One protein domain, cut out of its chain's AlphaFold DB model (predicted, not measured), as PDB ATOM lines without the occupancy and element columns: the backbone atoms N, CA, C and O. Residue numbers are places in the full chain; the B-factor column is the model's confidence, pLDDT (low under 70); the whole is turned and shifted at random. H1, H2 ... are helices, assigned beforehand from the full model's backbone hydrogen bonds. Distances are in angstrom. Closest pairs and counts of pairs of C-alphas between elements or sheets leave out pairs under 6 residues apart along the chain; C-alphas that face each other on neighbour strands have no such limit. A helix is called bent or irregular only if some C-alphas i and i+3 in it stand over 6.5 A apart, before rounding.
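This is residues 19 to 43 and 51 to 131 of the 131 residues of a protein of Anaerolineae bacterium (UniProt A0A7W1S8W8). H4b and H5 make a long helical hairpin that opens out toward H4a, the first arm of the bent helix H4, and residues 120 to 130 of H5 cross a third long helix, H2. H1 packs on residues 71 to 75 of H2 and tiny H3 on residues 68 to 72, while residues 36 to 43 stick out. The 106 printed residues have five named helices, H1 to H5 in order, and no named strand: all helix. The whole is loose, with a radius of gyration of the C-alphas of 16.7 A and spans of 51 by 38 by 26 A.

H1, residues 19 to 29, touches H2, residues 54 to 75, the same way at a shallow tilt of 17 degrees; the closest C-alphas, of Glu 21 and Ile 71, are 6.3 A apart. H2, the hub, touches H3, residues 77 to 80, closest at C-alphas 72 and 80, 4.8 A. H4, residues 82 to 104, was assigned as one helix by its hydrogen bonds but is bent, with C-alphas 89 and 92 6.7 A apart; its arms H4a, 82 to 89, and H4b, 92 to 104, stand at 28 degrees. H4b and H5, residues 109 to 130, form a hairpin at a shallow tilt of 23 degrees, closest at C-alphas 99 and 110, 4.0 A. H5 touches H2 at a steep tilt of 41 degrees, the same way, closest at C-alphas 65 and 128, 3.9 A. H2 and H4a are apart. Every O i to N i+4 pair is within hydrogen-bond range in H1, H4b and H5, against 17 of 18 in H2 and 3 of 4 in H4a; H3 is too short for one.

H1 begins at C-alpha 19, (108.489, 136.224, 155.842), and is 15.0 A long. H2 is 31.1 A, H3 5.1 A, H4a 11.3 A and H4b 18.7 A. H5, 31.4 A, ends at C-alpha 130, (115.496, 136.746, 135.184).

The C-alphas of Ala 29 and Gly 106, the two farthest apart, are 50.9 A apart. Residues 44 to 50 are not printed; C-alphas 43 and 51 are 18.1 A apart. Of the links printed whole, H2 to H3, H3 to H4 and H4 to H5 are tight. Residues 79 to 83 are under 70 in pLDDT.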
ATOM      1  N   GLU A  19     109.521 135.582 155.036       88.00
ATOM      2  CA  GLU A  19     108.489 136.224 155.842       88.00
ATOM      3  C   GLU A  19     107.322 136.713 154.983       88.00
ATOM      4  O   GLU A  19     106.167 136.569 155.384       88.00
ATOM      5  N   THR A  20     107.595 137.245 153.787       88.44
ATOM      6  CA  THR A  20     106.551 137.687 152.851       88.44
ATOM      7  C   THR A  20     105.719 136.503 152.366       88.44
ATOM      8  O   THR A  20     104.490 136.574 152.404       88.44
ATOM      9  N   GLU A  21     106.365 135.401 151.956       90.44
ATOM     10  CA  GLU A  21     105.666 134.163 151.575       90.44
ATOM     11  C   GLU A  21     104.784 133.663 152.715       90.44
ATOM     12  O   GLU A  21     103.596 133.414 152.502       90.44
ATOM     13  N   LEU A  22     105.344 133.582 153.926       90.44
ATOM     14  CA  LEU A  22     104.624 133.107 155.099       90.44
ATOM     15  C   LEU A  22     103.421 134.002 155.412       90.44
ATOM     16  O   LEU A  22     102.332 133.490 155.668       90.44
ATOM     17  N   CYS A  23     103.584 135.325 155.347       89.19
ATOM     18  CA  CYS A  23     102.501 136.272 155.602       89.19
ATOM     19  C   CYS A  23     101.350 136.127 154.599       89.19
ATOM     20  O   CYS A  23     100.179 136.185 154.988       89.19
ATOM     21  N   ILE A  24     101.664 135.937 153.315       88.69
ATOM     22  CA  ILE A  24     100.649 135.738 152.277       88.69
ATOM     23  C   ILE A  24      99.963 134.384 152.470       88.69
ATOM     24  O   ILE A  24      98.735 134.328 152.519       88.69
ATOM     25  N   ARG A  25     100.737 133.310 152.669       90.62
ATOM     26  CA  ARG A  25     100.205 131.962 152.904       90.62
ATOM     27  C   ARG A  25      99.304 131.908 154.137       90.62
ATOM     28  O   ARG A  25      98.230 131.319 154.077       90.62
ATOM     29  N   ALA A  26      99.689 132.558 155.234       91.38
ATOM     30  CA  ALA A  26      98.870 132.642 156.440       91.38
ATOM     31  C   ALA A  26      97.547 133.387 156.190       91.38
ATOM     32  O   ALA A  26      96.499 132.941 156.652       91.38
ATOM     33  N   ARG A  27      97.567 134.477 155.410       89.50
ATOM     34  CA  ARG A  27      96.350 135.218 155.039       89.50
ATOM     35  C   ARG A  27      95.425 134.410 154.129       89.50
ATOM     36  O   ARG A  27      94.213 134.476 154.292       89.50
ATOM     37  N   GLN A  28      95.988 133.636 153.202       89.50
ATOM     38  CA  GLN A  28      95.227 132.732 152.334       89.50
ATOM     39  C   GLN A  28      94.613 131.567 153.128       89.50
ATOM     40  O   GLN A  28      93.481 131.173 152.861       89.50
ATOM     41  N   ALA A  29      95.331 131.040 154.125       92.31
ATOM     42  CA  ALA A  29      94.856 129.953 154.977       92.31
ATOM     43  C   ALA A  29      93.822 130.407 156.024       92.31
ATOM     44  O   ALA A  29      92.953 129.624 156.402       92.31
ATOM     45  N   ILE A  30      93.909 131.656 156.499       93.25
ATOM     46  CA  ILE A  30      93.031 132.208 157.538       93.25
ATOM     47  C   ILE A  30      92.507 133.586 157.089       93.25
ATOM     48  O   ILE A  30      93.021 134.617 157.529       93.25
ATOM     49  N   PRO A  31      91.462 133.638 156.240       86.69
ATOM     50  CA  PRO A  31      91.017 134.876 155.587       86.69
ATOM     51  C   PRO A  31      90.613 136.013 156.536       86.69
ATOM     52  O   PRO A  31      90.702 137.182 156.173       86.69
ATOM     53  N   ASN A  32      90.186 135.677 157.756       89.94
ATOM     54  CA  ASN A  32      89.741 136.645 158.762       89.94
ATOM     55  C   ASN A  32      90.842 137.037 159.763       89.94
ATOM     56  O   ASN A  32      90.599 137.850 160.657       89.94
ATOM     57  N   ALA A  33      92.042 136.459 159.654       89.25
ATOM     58  CA  ALA A  33      93.167 136.837 160.498       89.25
ATOM     59  C   ALA A  33      93.804 138.145 160.015       89.25
ATOM     60  O   ALA A  33      93.835 138.461 158.826       89.25
ATOM     61  N   ARG A  34      94.368 138.900 160.961       89.25
ATOM     62  CA  ARG A  34      95.094 140.144 160.694       89.25
ATOM     63  C   ARG A  34      96.450 140.127 161.380       89.25
ATOM     64  O   ARG A  34      96.571 139.646 162.503       89.25
ATOM     65  N   PHE A  35      97.444 140.701 160.714       90.06
ATOM     66  CA  PHE A  35      98.732 140.997 161.330       90.06
ATOM     67  C   PHE A  35      98.597 142.277 162.152       90.06
ATOM     68  O   PHE A  35      98.088 143.280 161.649       90.06
ATOM     69  N   ILE A  36      99.021 142.227 163.412       92.38
ATOM     70  CA  ILE A  36      99.024 143.380 164.311       92.38
ATOM     71  C   ILE A  36     100.454 143.904 164.377       92.38
ATOM     72  O   ILE A  36     101.383 143.149 164.645       92.38
ATOM     73  N   TYR A  37     100.613 145.193 164.099       90.81
ATOM     74  CA  TYR A  37     101.858 145.915 164.314       90.81
ATOM     75  C   TYR A  37     101.833 146.523 165.716       90.81
ATOM     76  O   TYR A  37     100.910 147.276 166.029       90.81
ATOM     77  N   ASP A  38     102.823 146.189 166.541       93.50
ATOM     78  CA  ASP A  38     103.014 146.781 167.863       93.50
ATOM     79  C   ASP A  38     104.163 147.806 167.813       93.50
ATOM     80  O   ASP A  38     105.328 147.412 167.712       93.50
ATOM     81  N   PRO A  39     103.866 149.119 167.870       91.50
ATOM     82  CA  PRO A  39     104.880 150.165 167.795       91.50
ATOM     83  C   PRO A  39     105.725 150.294 169.070       91.50
ATOM     84  O   PRO A  39     106.706 151.031 169.051       91.50
ATOM     85  N   HIS A  40     105.354 149.628 170.168       94.56
ATOM     86  CA  HIS A  40     106.100 149.665 171.429       94.56
ATOM     87  C   HIS A  40     107.171 148.570 171.520       94.56
ATOM     88  O   HIS A  40     107.899 148.499 172.508       94.56
ATOM     89  N   THR A  41     107.271 147.711 170.504       92.12
ATOM     90  CA  THR A  41     108.296 146.671 170.448       92.12
ATOM     91  C   THR A  41     109.622 147.245 169.945       92.12
ATOM     92  O   THR A  41     109.752 147.600 168.772       92.12
ATOM     93  N   ASP A  42     110.637 147.253 170.809       92.19
ATOM     94  CA  ASP A  42     111.999 147.646 170.447       92.19
ATOM     95  C   ASP A  42     112.791 146.473 169.849       92.19
ATOM     96  O   ASP A  42     112.929 145.408 170.457       92.19
ATOM     97  N   ILE A  43     113.367 146.677 168.660       90.00
ATOM     98  CA  ILE A  43     114.207 145.687 167.975       90.00
ATOM     99  C   ILE A  43     115.609 146.261 167.772       90.00
ATOM    100  O   ILE A  43     115.815 147.190 166.991       90.00
ATOM    101  N   ARG A  51     127.174 146.078 154.508       90.94
ATOM    102  CA  ARG A  51     125.789 146.260 154.047       90.94
ATOM    103  C   ARG A  51     125.430 147.710 153.722       90.94
ATOM    104  O   ARG A  51     124.353 147.943 153.185       90.94
ATOM    105  N   THR A  52     126.307 148.668 154.014       91.94
ATOM    106  CA  THR A  52     126.079 150.095 153.734       91.94
ATOM    107  C   THR A  52     126.705 150.543 152.410       91.94
ATOM    108  O   THR A  52     126.567 151.698 152.021       91.94
ATOM    109  N   GLY A  53     127.403 149.640 151.711       94.31
ATOM    110  CA  GLY A  53     128.088 149.930 150.454       94.31
ATOM    111  C   GLY A  53     127.215 149.755 149.209       94.31
ATOM    112  O   GLY A  53     126.281 148.951 149.177       94.31
ATOM    113  N   TRP A  54     127.594 150.452 148.136       94.94
ATOM    114  CA  TRP A  54     126.902 150.402 146.845       94.94
ATOM    115  C   TRP A  54     126.860 148.998 146.227       94.94
ATOM    116  O   TRP A  54     125.814 148.553 145.763       94.94
ATOM    117  N   ALA A  55     127.966 148.250 146.292       94.12
ATOM    118  CA  ALA A  55     128.018 146.881 145.773       94.12
ATOM    119  C   ALA A  55     127.004 145.957 146.472       94.12
ATOM    120  O   ALA A  55     126.330 145.154 145.823       94.12
ATOM    121  N   TYR A  56     126.844 146.103 147.794       93.81
ATOM    122  CA  TYR A  56     125.828 145.358 148.533       93.81
ATOM    123  C   TYR A  56     124.421 145.801 148.144       93.81
ATOM    124  O   TYR A  56     123.566 144.942 147.948       93.81
ATOM    125  N   PHE A  57     124.184 147.107 147.990       94.75
ATOM    126  CA  PHE A  57     122.897 147.635 147.535       94.75
ATOM    127  C   PHE A  57     122.470 147.010 146.198       94.75
ATOM    128  O   PHE A  57     121.386 146.435 146.116       94.75
ATOM    129  N   GLN A  58     123.345 147.021 145.188       96.19
ATOM    130  CA  GLN A  58     123.062 146.418 143.881       96.19
ATOM    131  C   GLN A  58     122.791 144.910 143.990       96.19
ATOM    132  O   GLN A  58     121.785 144.421 143.473       96.19
ATOM    133  N   SER A  59     123.654 144.178 144.707       94.00
ATOM    134  CA  SER A  59     123.485 142.737 144.934       94.00
ATOM    135  C   SER A  59     122.156 142.426 145.627       94.00
ATOM    136  O   SER A  59     121.447 141.499 145.225       94.00
ATOM    137  N   ARG A  60     121.770 143.231 146.627       94.00
ATOM    138  CA  ARG A  60     120.489 143.077 147.311       94.00
ATOM    139  C   ARG A  60     119.311 143.367 146.407       94.00
ATOM    140  O   ARG A  60     118.417 142.533 146.382       94.00
ATOM    141  N   CYS A  61     119.299 144.482 145.677       95.12
ATOM    142  CA  CYS A  61     118.223 144.803 144.738       95.12
ATOM    143  C   CYS A  61     118.015 143.672 143.728       95.12
ATOM    144  O   CYS A  61     116.893 143.222 143.518       95.12
ATOM    145  N   TYR A  62     119.098 143.139 143.166       95.06
ATOM    146  CA  TYR A  62     119.008 142.054 142.196       95.06
ATOM    147  C   TYR A  62     118.427 140.771 142.813       95.06
ATOM    148  O   TYR A  62     117.471 140.199 142.286       95.06
ATOM    149  N   ALA A  63     118.951 140.357 143.971       92.38
ATOM    150  CA  ALA A  63     118.457 139.189 144.699       92.38
ATOM    151  C   ALA A  63     117.002 139.359 145.169       92.38
ATOM    152  O   ALA A  63     116.256 138.383 145.238       92.38
ATOM    153  N   GLU A  64     116.579 140.589 145.470       92.19
ATOM    154  CA  GLU A  64     115.192 140.906 145.807       92.19
ATOM    155  C   GLU A  64     114.264 140.657 144.626       92.19
ATOM    156  O   GLU A  64     113.210 140.053 144.795       92.19
ATOM    157  N   GLY A  65     114.671 141.091 143.431       91.38
ATOM    158  CA  GLY A  65     113.939 140.826 142.200       91.38
ATOM    159  C   GLY A  65     113.706 139.335 141.991       91.38
ATOM    160  O   GLY A  65     112.563 138.908 141.838       91.38
ATOM    161  N   ILE A  66     114.779 138.542 142.073       91.56
ATOM    162  CA  ILE A  66     114.712 137.077 141.957       91.56
ATOM    163  C   ILE A  66     113.790 136.485 143.030       91.56
ATOM    164  O   ILE A  66     112.956 135.636 142.735       91.56
ATOM    165  N   SER A  67     113.906 136.940 144.281       90.06
ATOM    166  CA  SER A  67     113.065 136.434 145.375       90.06
ATOM    167  C   SER A  67     111.586 136.709 145.084       90.06
ATOM    168  O   SER A  67     110.765 135.794 145.131       90.06
ATOM    169  N   LYS A  68     111.247 137.936 144.666       89.00
ATOM    170  CA  LYS A  68     109.881 138.318 144.280       89.00
ATOM    171  C   LYS A  68     109.318 137.466 143.141       89.00
ATOM    172  O   LYS A  68     108.138 137.109 143.190       89.00
ATOM    173  N   SER A  69     110.123 137.114 142.139       88.31
ATOM    174  CA  SER A  69     109.645 136.279 141.031       88.31
ATOM    175  C   SER A  69     109.389 134.836 141.469       88.31
ATOM    176  O   SER A  69     108.370 134.250 141.099       88.31
ATOM    177  N   VAL A  70     110.243 134.286 142.338       87.56
ATOM    178  CA  VAL A  70     110.069 132.948 142.920       87.56
ATOM    179  C   VAL A  70     108.805 132.877 143.779       87.56
ATOM    180  O   VAL A  70     107.994 131.971 143.597       87.56
ATOM    181  N   ILE A  71     108.575 133.841 144.673       86.69
ATOM    182  CA  ILE A  71     107.401 133.810 145.567       86.69
ATOM    183  C   ILE A  71     106.113 134.017 144.775       86.69
ATOM    184  O   ILE A  71     105.125 133.339 145.045       86.69
ATOM    185  N   SER A  72     106.127 134.876 143.750       85.94
ATOM    186  CA  SER A  72     104.972 135.085 142.863       85.94
ATOM    187  C   SER A  72     104.508 133.791 142.181       85.94
ATOM    188  O   SER A  72     103.321 133.653 141.883       85.94
ATOM    189  N   LYS A  73     105.411 132.819 141.973       83.62
ATOM    190  CA  LYS A  73     105.069 131.474 141.473       83.62
ATOM    191  C   LYS A  73     104.395 130.600 142.537       83.62
ATOM    192  O   LYS A  73     103.627 129.715 142.179       83.62
ATOM    193  N   PHE A  74     104.659 130.835 143.823       82.50
ATOM    194  CA  PHE A  74     104.107 130.044 144.927       82.50
ATOM    195  C   PHE A  74     102.784 130.573 145.472       82.50
ATOM    196  O   PHE A  74     101.897 129.775 145.761       82.50
ATOM    197  N   VAL A  75     102.652 131.891 145.622       82.19
ATOM    198  CA  VAL A  75     101.477 132.515 146.258       82.19
ATOM    199  C   VAL A  75     100.546 133.207 145.261       82.19
ATOM    200  O   VAL A  75      99.493 133.707 145.643       82.19
ATOM    201  N   GLY A  76     100.919 133.213 143.976       80.62
ATOM    202  CA  GLY A  76     100.193 133.870 142.894       80.62
ATOM    203  C   GLY A  76     100.665 135.307 142.644       80.62
ATOM    204  O   GLY A  76     100.953 136.065 143.569       80.62
ATOM    205  N   GLN A  77     100.705 135.707 141.368       73.12
ATOM    206  CA  GLN A  77     101.232 137.016 140.948       73.12
ATOM    207  C   GLN A  77     100.456 138.206 141.523       73.12
ATOM    208  O   GLN A  77     101.037 139.259 141.751       73.12
ATOM    209  N   LYS A  78      99.142 138.067 141.740       70.88
ATOM    210  CA  LYS A  78      98.321 139.161 142.278       70.88
ATOM    211  C   LYS A  78      98.668 139.453 143.733       70.88
ATOM    212  O   LYS A  78      98.900 140.610 144.071       70.88
ATOM    213  N   ASP A  79      98.748 138.416 144.559       68.69
ATOM    214  CA  ASP A  79      99.007 138.572 145.989       68.69
ATOM    215  C   ASP A  79     100.482 138.890 146.251       68.69
ATOM    216  O   ASP A  79     100.775 139.775 147.055       68.69
ATOM    217  N   GLY A  80     101.391 138.260 145.497       63.53
ATOM    218  CA  GLY A  80     102.841 138.459 145.595       63.53
ATOM    219  C   GLY A  80     103.378 139.787 145.045       63.53
ATOM    220  O   GLY A  80     104.558 140.061 145.235       63.53
ATOM    221  N   LEU A  81     102.553 140.592 144.355       68.38
ATOM    222  CA  LEU A  81     102.923 141.927 143.845       68.38
ATOM    223  C   LEU A  81     101.992 143.056 144.324       68.38
ATOM    224  O   LEU A  81     102.117 144.205 143.881       68.38
ATOM    225  N   SER A  82     101.007 142.756 145.173       67.06
ATOM    226  CA  SER A  82      99.977 143.731 145.550       67.06
ATOM    227  C   SER A  82     100.556 144.932 146.312       67.06
ATOM    228  O   SER A  82     100.248 146.083 145.982       67.06
ATOM    229  N   ALA A  83     101.441 144.686 147.281       63.16
ATOM    230  CA  ALA A  83     102.130 145.728 148.040       63.16
ATOM    231  C   ALA A  83     103.213 146.416 147.190       63.16
ATOM    232  O   ALA A  83     103.426 147.630 147.265       63.16
ATOM    233  N   GLU A  84     103.845 145.643 146.315       72.06
ATOM    234  CA  GLU A  84     104.926 146.034 145.425       72.06
ATOM    235  C   GLU A  84     104.460 147.067 144.403       72.06
ATOM    236  O   GLU A  84     105.184 148.020 144.113       72.06
ATOM    237  N   ARG A  85     103.230 146.934 143.896       77.00
ATOM    238  CA  ARG A  85     102.670 147.872 142.919       77.00
ATOM    239  C   ARG A  85     102.497 149.268 143.506       77.00
ATOM    240  O   ARG A  85     102.861 150.245 142.859       77.00
ATOM    241  N   SER A  86     101.967 149.377 144.726       77.31
ATOM    242  CA  SER A  86     101.834 150.675 145.401       77.31
ATOM    243  C   SER A  86     103.209 151.290 145.668       77.31
ATOM    244  O   SER A  86     103.428 152.470 145.394       77.31
ATOM    245  N   HIS A  87     104.166 150.474 146.115       76.88
ATOM    246  CA  HIS A  87     105.527 150.928 146.372       76.88
ATOM    247  C   HIS A  87     106.213 151.459 145.102       76.88
ATOM    248  O   HIS A  87     106.727 152.578 145.100       76.88
ATOM    249  N   ALA A  88     106.148 150.710 143.997       81.38
ATOM    250  CA  ALA A  88     106.762 151.088 142.726       81.38
ATOM    251  C   ALA A  88     106.072 152.280 142.044       81.38
ATOM    252  O   ALA A  88     106.746 153.098 141.428       81.38
ATOM    253  N   MET A  89     104.745 152.397 142.162       85.06
ATOM    254  CA  MET A  89     103.973 153.430 141.460       85.06
ATOM    255  C   MET A  89     103.767 154.712 142.270       85.06
ATOM    256  O   MET A  89     103.418 155.736 141.688       85.06
ATOM    257  N   LYS A  90     103.936 154.679 143.597       85.38
ATOM    258  CA  LYS A  90     103.707 155.845 144.467       85.38
ATOM    259  C   LYS A  90     104.925 156.198 145.303       85.38
ATOM    260  O   LYS A  90     105.399 157.327 145.235       85.38
ATOM    261  N   THR A  91     105.449 155.245 146.072       87.50
ATOM    262  CA  THR A  91     106.525 155.526 147.034       87.50
ATOM    263  C   THR A  91     107.837 155.887 146.342       87.50
ATOM    264  O   THR A  91     108.448 156.893 146.697       87.50
ATOM    265  N   LEU A  92     108.266 155.107 145.343       87.31
ATOM    266  CA  LEU A  92     109.530 155.369 144.649       87.31
ATOM    267  C   LEU A  92     109.497 156.672 143.831       87.31
ATOM    268  O   LEU A  92     110.425 157.467 143.992       87.31
ATOM    269  N   PRO A  93     108.453 156.967 143.026       87.94
ATOM    270  CA  PRO A  93     108.375 158.235 142.303       87.94
ATOM    271  C   PRO A  93     108.356 159.443 143.237       87.94
ATOM    272  O   PRO A  93     109.075 160.408 142.993       87.94
ATOM    273  N   LEU A  94     107.606 159.370 144.344       89.81
ATOM    274  CA  LEU A  94     107.602 160.436 145.344       89.81
ATOM    275  C   LEU A  94     109.000 160.639 145.940       89.81
ATOM    276  O   LEU A  94     109.458 161.770 146.033       89.81
ATOM    277  N   GLY A  95     109.716 159.556 146.257       88.19
ATOM    278  CA  GLY A  95     111.094 159.636 146.745       88.19
ATOM    279  C   GLY A  95     112.062 160.286 145.748       88.19
ATOM    280  O   GLY A  95     112.939 161.046 146.160       88.19
ATOM    281  N   VAL A  96     111.886 160.043 144.444       90.50
ATOM    282  CA  VAL A  96     112.651 160.727 143.387       90.50
ATOM    283  C   VAL A  96     112.310 162.214 143.354       90.50
ATOM    284  O   VAL A  96     113.222 163.038 143.361       90.50
ATOM    285  N   MET A  97     111.023 162.569 143.360       91.19
ATOM    286  CA  MET A  97     110.578 163.967 143.351       91.19
ATOM    287  C   MET A  97     111.101 164.736 144.565       91.19
ATOM    288  O   MET A  97     111.608 165.843 144.404       91.19
ATOM    289  N   THR A  98     111.040 164.141 145.758       88.88
ATOM    290  CA  THR A  98     111.610 164.727 146.974       88.88
ATOM    291  C   THR A  98     113.118 164.914 146.839       88.88
ATOM    292  O   THR A  98     113.603 166.007 147.090       88.88
ATOM    293  N   GLY A  99     113.864 163.910 146.365       87.06
ATOM    294  CA  GLY A  99     115.316 164.042 146.185       87.06
ATOM    295  C   GLY A  99     115.710 165.128 145.175       87.06
ATOM    296  O   GLY A  99     116.669 165.871 145.391       87.06
ATOM    297  N   LEU A 100     114.951 165.273 144.087       88.50
ATOM    298  CA  LEU A 100     115.149 166.370 143.138       88.50
ATOM    299  C   LEU A 100     114.813 167.726 143.772       88.50
ATOM    300  O   LEU A 100     115.583 168.671 143.617       88.50
ATOM    301  N   GLY A 101     113.720 167.808 144.535       88.69
ATOM    302  CA  GLY A 101     113.342 168.998 145.298       88.69
ATOM    303  C   GLY A 101     114.416 169.421 146.302       88.69
ATOM    304  O   GLY A 101     114.799 170.586 146.318       88.69
ATOM    305  N   ASP A 102     114.964 168.485 147.076       87.75
ATOM    306  CA  ASP A 102     116.046 168.731 148.042       87.75
ATOM    307  C   ASP A 102     117.298 169.299 147.342       87.75
ATOM    308  O   ASP A 102     117.946 170.219 147.843       87.75
ATOM    309  N   THR A 103     117.590 168.814 146.129       86.56
ATOM    310  CA  THR A 103     118.714 169.307 145.310       86.56
ATOM    311  C   THR A 103     118.527 170.763 144.905       86.56
ATOM    312  O   THR A 103     119.471 171.547 144.966       86.56
ATOM    313  N   LEU A 104     117.304 171.146 144.526       87.56
ATOM    314  CA  LEU A 104     116.971 172.532 144.186       87.56
ATOM    315  C   LEU A 104     117.064 173.469 145.401       87.56
ATOM    316  O   LEU A 104     117.321 174.656 145.227       87.56
ATOM    317  N   HIS A 105     116.920 172.937 146.618       89.25
ATOM    318  CA  HIS A 105     117.100 173.673 147.874       89.25
ATOM    319  C   HIS A 105     118.547 173.646 148.405       89.25
ATOM    320  O   HIS A 105     118.806 174.155 149.494       89.25
ATOM    321  N   GLY A 106     119.501 173.093 147.644       85.31
ATOM    322  CA  GLY A 106     120.934 173.129 147.958       85.31
ATOM    323  C   GLY A 106     121.526 171.839 148.535       85.31
ATOM    324  O   GLY A 106     122.739 171.785 148.739       85.31
ATOM    325  N   ASP A 107     120.736 170.778 148.752       89.50
ATOM    326  CA  ASP A 107     121.274 169.472 149.159       89.50
ATOM    327  C   ASP A 107     121.658 168.619 147.941       89.50
ATOM    328  O   ASP A 107     120.854 167.881 147.367       89.50
ATOM    329  N   LEU A 108     122.941 168.653 147.580       85.50
ATOM    330  CA  LEU A 108     123.499 167.858 146.481       85.50
ATOM    331  C   LEU A 108     123.351 166.335 146.672       85.50
ATOM    332  O   LEU A 108     123.493 165.573 145.711       85.50
ATOM    333  N   ASN A 109     123.070 165.853 147.887       89.12
ATOM    334  CA  ASN A 109     122.799 164.433 148.111       89.12
ATOM    335  C   ASN A 109     121.390 164.026 147.669       89.12
ATOM    336  O   ASN A 109     121.160 162.834 147.440       89.12
ATOM    337  N   GLY A 110     120.478 164.980 147.461       86.00
ATOM    338  CA  GLY A 110     119.154 164.737 146.894       86.00
ATOM    339  C   GLY A 110     119.224 164.030 145.534       86.00
ATOM    340  O   GLY A 110     118.560 163.012 145.323       86.00
ATOM    341  N   MET A 111     120.129 164.470 144.654       89.75
ATOM    342  CA  MET A 111     120.349 163.854 143.342       89.75
ATOM    343  C   MET A 111     120.893 162.426 143.465       89.75
ATOM    344  O   MET A 111     120.462 161.529 142.739       89.75
ATOM    345  N   LYS A 112     121.797 162.178 144.423       90.56
ATOM    346  CA  LYS A 112     122.323 160.828 144.692       90.56
ATOM    347  C   LYS A 112     121.220 159.892 145.192       90.56
ATOM    348  O   LYS A 112     121.160 158.746 144.754       90.56
ATOM    349  N   ARG A 113     120.328 160.376 146.066       91.62
ATOM    350  CA  ARG A 113     119.167 159.616 146.566       91.62
ATOM    351  C   ARG A 113     118.205 159.269 145.432       91.62
ATOM    352  O   ARG A 113     117.842 158.105 145.287       91.62
ATOM    353  N   ALA A 114     117.854 160.248 144.598       90.75
ATOM    354  CA  ALA A 114     117.018 160.034 143.419       90.75
ATOM    355  C   ALA A 114     117.643 159.002 142.461       90.75
ATOM    356  O   ALA A 114     116.976 158.047 142.057       90.75
ATOM    357  N   GLY A 115     118.941 159.132 142.168       92.94
ATOM    358  CA  GLY A 115     119.681 158.178 141.341       92.94
ATOM    359  C   GLY A 115     119.702 156.763 141.927       92.94
ATOM    360  O   GLY A 115     119.471 155.795 141.203       92.94
ATOM    361  N   ALA A 116     119.906 156.626 143.240       93.75
ATOM    362  CA  ALA A 116     119.885 155.335 143.923       93.75
ATOM    363  C   ALA A 116     118.507 154.657 143.859       93.75
ATOM    364  O   ALA A 116     118.442 153.447 143.641       93.75
ATOM    365  N   ILE A 117     117.415 155.420 143.989       93.62
ATOM    366  CA  ILE A 117     116.044 154.905 143.850       93.62
ATOM    367  C   ILE A 117     115.825 154.326 142.448       93.62
ATOM    368  O   ILE A 117     115.389 153.181 142.315       93.62
ATOM    369  N   VAL A 118     116.165 155.091 141.405       94.06
ATOM    370  CA  VAL A 118     115.996 154.659 140.009       94.06
ATOM    371  C   VAL A 118     116.857 153.430 139.716       94.06
ATOM    372  O   VAL A 118     116.353 152.429 139.208       94.06
ATOM    373  N   ALA A 119     118.138 153.462 140.089       95.94
ATOM    374  CA  ALA A 119     119.048 152.339 139.890       95.94
ATOM    375  C   ALA A 119     118.571 151.078 140.628       95.94
ATOM    376  O   ALA A 119     118.539 149.995 140.043       95.94
ATOM    377  N   GLY A 120     118.151 151.213 141.888       95.38
ATOM    378  CA  GLY A 120     117.635 150.103 142.684       95.38
ATOM    379  C   GLY A 120     116.399 149.461 142.059       95.38
ATOM    380  O   GLY A 120     116.329 148.233 141.968       95.38
ATOM    381  N   LEU A 121     115.458 150.270 141.562       93.88
ATOM    382  CA  LEU A 121     114.268 149.779 140.867       93.88
ATOM    383  C   LEU A 121     114.626 149.031 139.577       93.88
ATOM    384  O   LEU A 121     114.125 147.928 139.357       93.88
ATOM    385  N   MET A 122     115.520 149.585 138.756       95.50
ATOM    386  CA  MET A 122     115.960 148.947 137.509       95.50
ATOM    387  C   MET A 122     116.643 147.602 137.773       95.50
ATOM    388  O   MET A 122     116.306 146.599 137.146       95.50
ATOM    389  N   ILE A 123     117.554 147.552 138.748       97.06
ATOM    390  CA  ILE A 123     118.274 146.327 139.119       97.06
ATOM    391  C   ILE A 123     117.312 145.275 139.687       97.06
ATOM    392  O   ILE A 123     117.402 144.098 139.333       97.06
ATOM    393  N   THR A 124     116.364 145.692 140.531       93.94
ATOM    394  CA  THR A 124     115.322 144.802 141.070       93.94
ATOM    395  C   THR A 124     114.444 144.247 139.951       93.94
ATOM    396  O   THR A 124     114.164 143.053 139.920       93.94
ATOM    397  N   THR A 125     114.060 145.087 138.991       92.75
ATOM    398  CA  THR A 125     113.256 144.675 137.831       92.75
ATOM    399  C   THR A 125     114.008 143.664 136.968       92.75
ATOM    400  O   THR A 125     113.446 142.636 136.598       92.75
ATOM    401  N   ALA A 126     115.299 143.891 136.709       94.38
ATOM    402  CA  ALA A 126     116.139 142.942 135.980       94.38
ATOM    403  C   ALA A 126     116.253 141.585 136.700       94.38
ATOM    404  O   ALA A 126     116.165 140.539 136.058       94.38
ATOM    405  N   GLY A 127     116.403 141.590 138.030       92.50
ATOM    406  CA  GLY A 127     116.383 140.370 138.841       92.50
ATOM    407  C   GLY A 127     115.050 139.626 138.751       92.50
ATOM    408  O   GLY A 127     115.039 138.414 138.562       92.50
ATOM    409  N   TYR A 128     113.933 140.356 138.814       89.94
ATOM    410  CA  TYR A 128     112.587 139.787 138.721       89.94
ATOM    411  C   TYR A 128     112.312 139.137 137.364       89.94
ATOM    412  O   TYR A 128     111.764 138.045 137.311       89.94
ATOM    413  N   ILE A 129     112.720 139.779 136.265       90.69
ATOM    414  CA  ILE A 129     112.551 139.226 134.912       90.69
ATOM    415  C   ILE A 129     113.388 137.950 134.723       90.69
ATOM    416  O   ILE A 129     112.985 137.047 133.993       90.69
ATOM    417  N   ARG A 130     114.566 137.870 135.355       92.00
ATOM    418  CA  ARG A 130     115.496 136.746 135.184       92.00
ATOM    419  C   ARG A 130     115.103 135.483 135.959       92.00
ATOM    420  O   ARG A 130     115.486 134.394 135.515       92.00
ATOM    421  N   GLY A 131     114.474 135.632 137.127       83.44
ATOM    422  CA  GLY A 131     114.141 134.533 138.046       83.44
ATOM    423  C   GLY A 131     112.814 133.868 137.725       83.44
ATOM    424  O   GLY A 131     112.738 132.623 137.756       83.44
TER     425      GLY A 131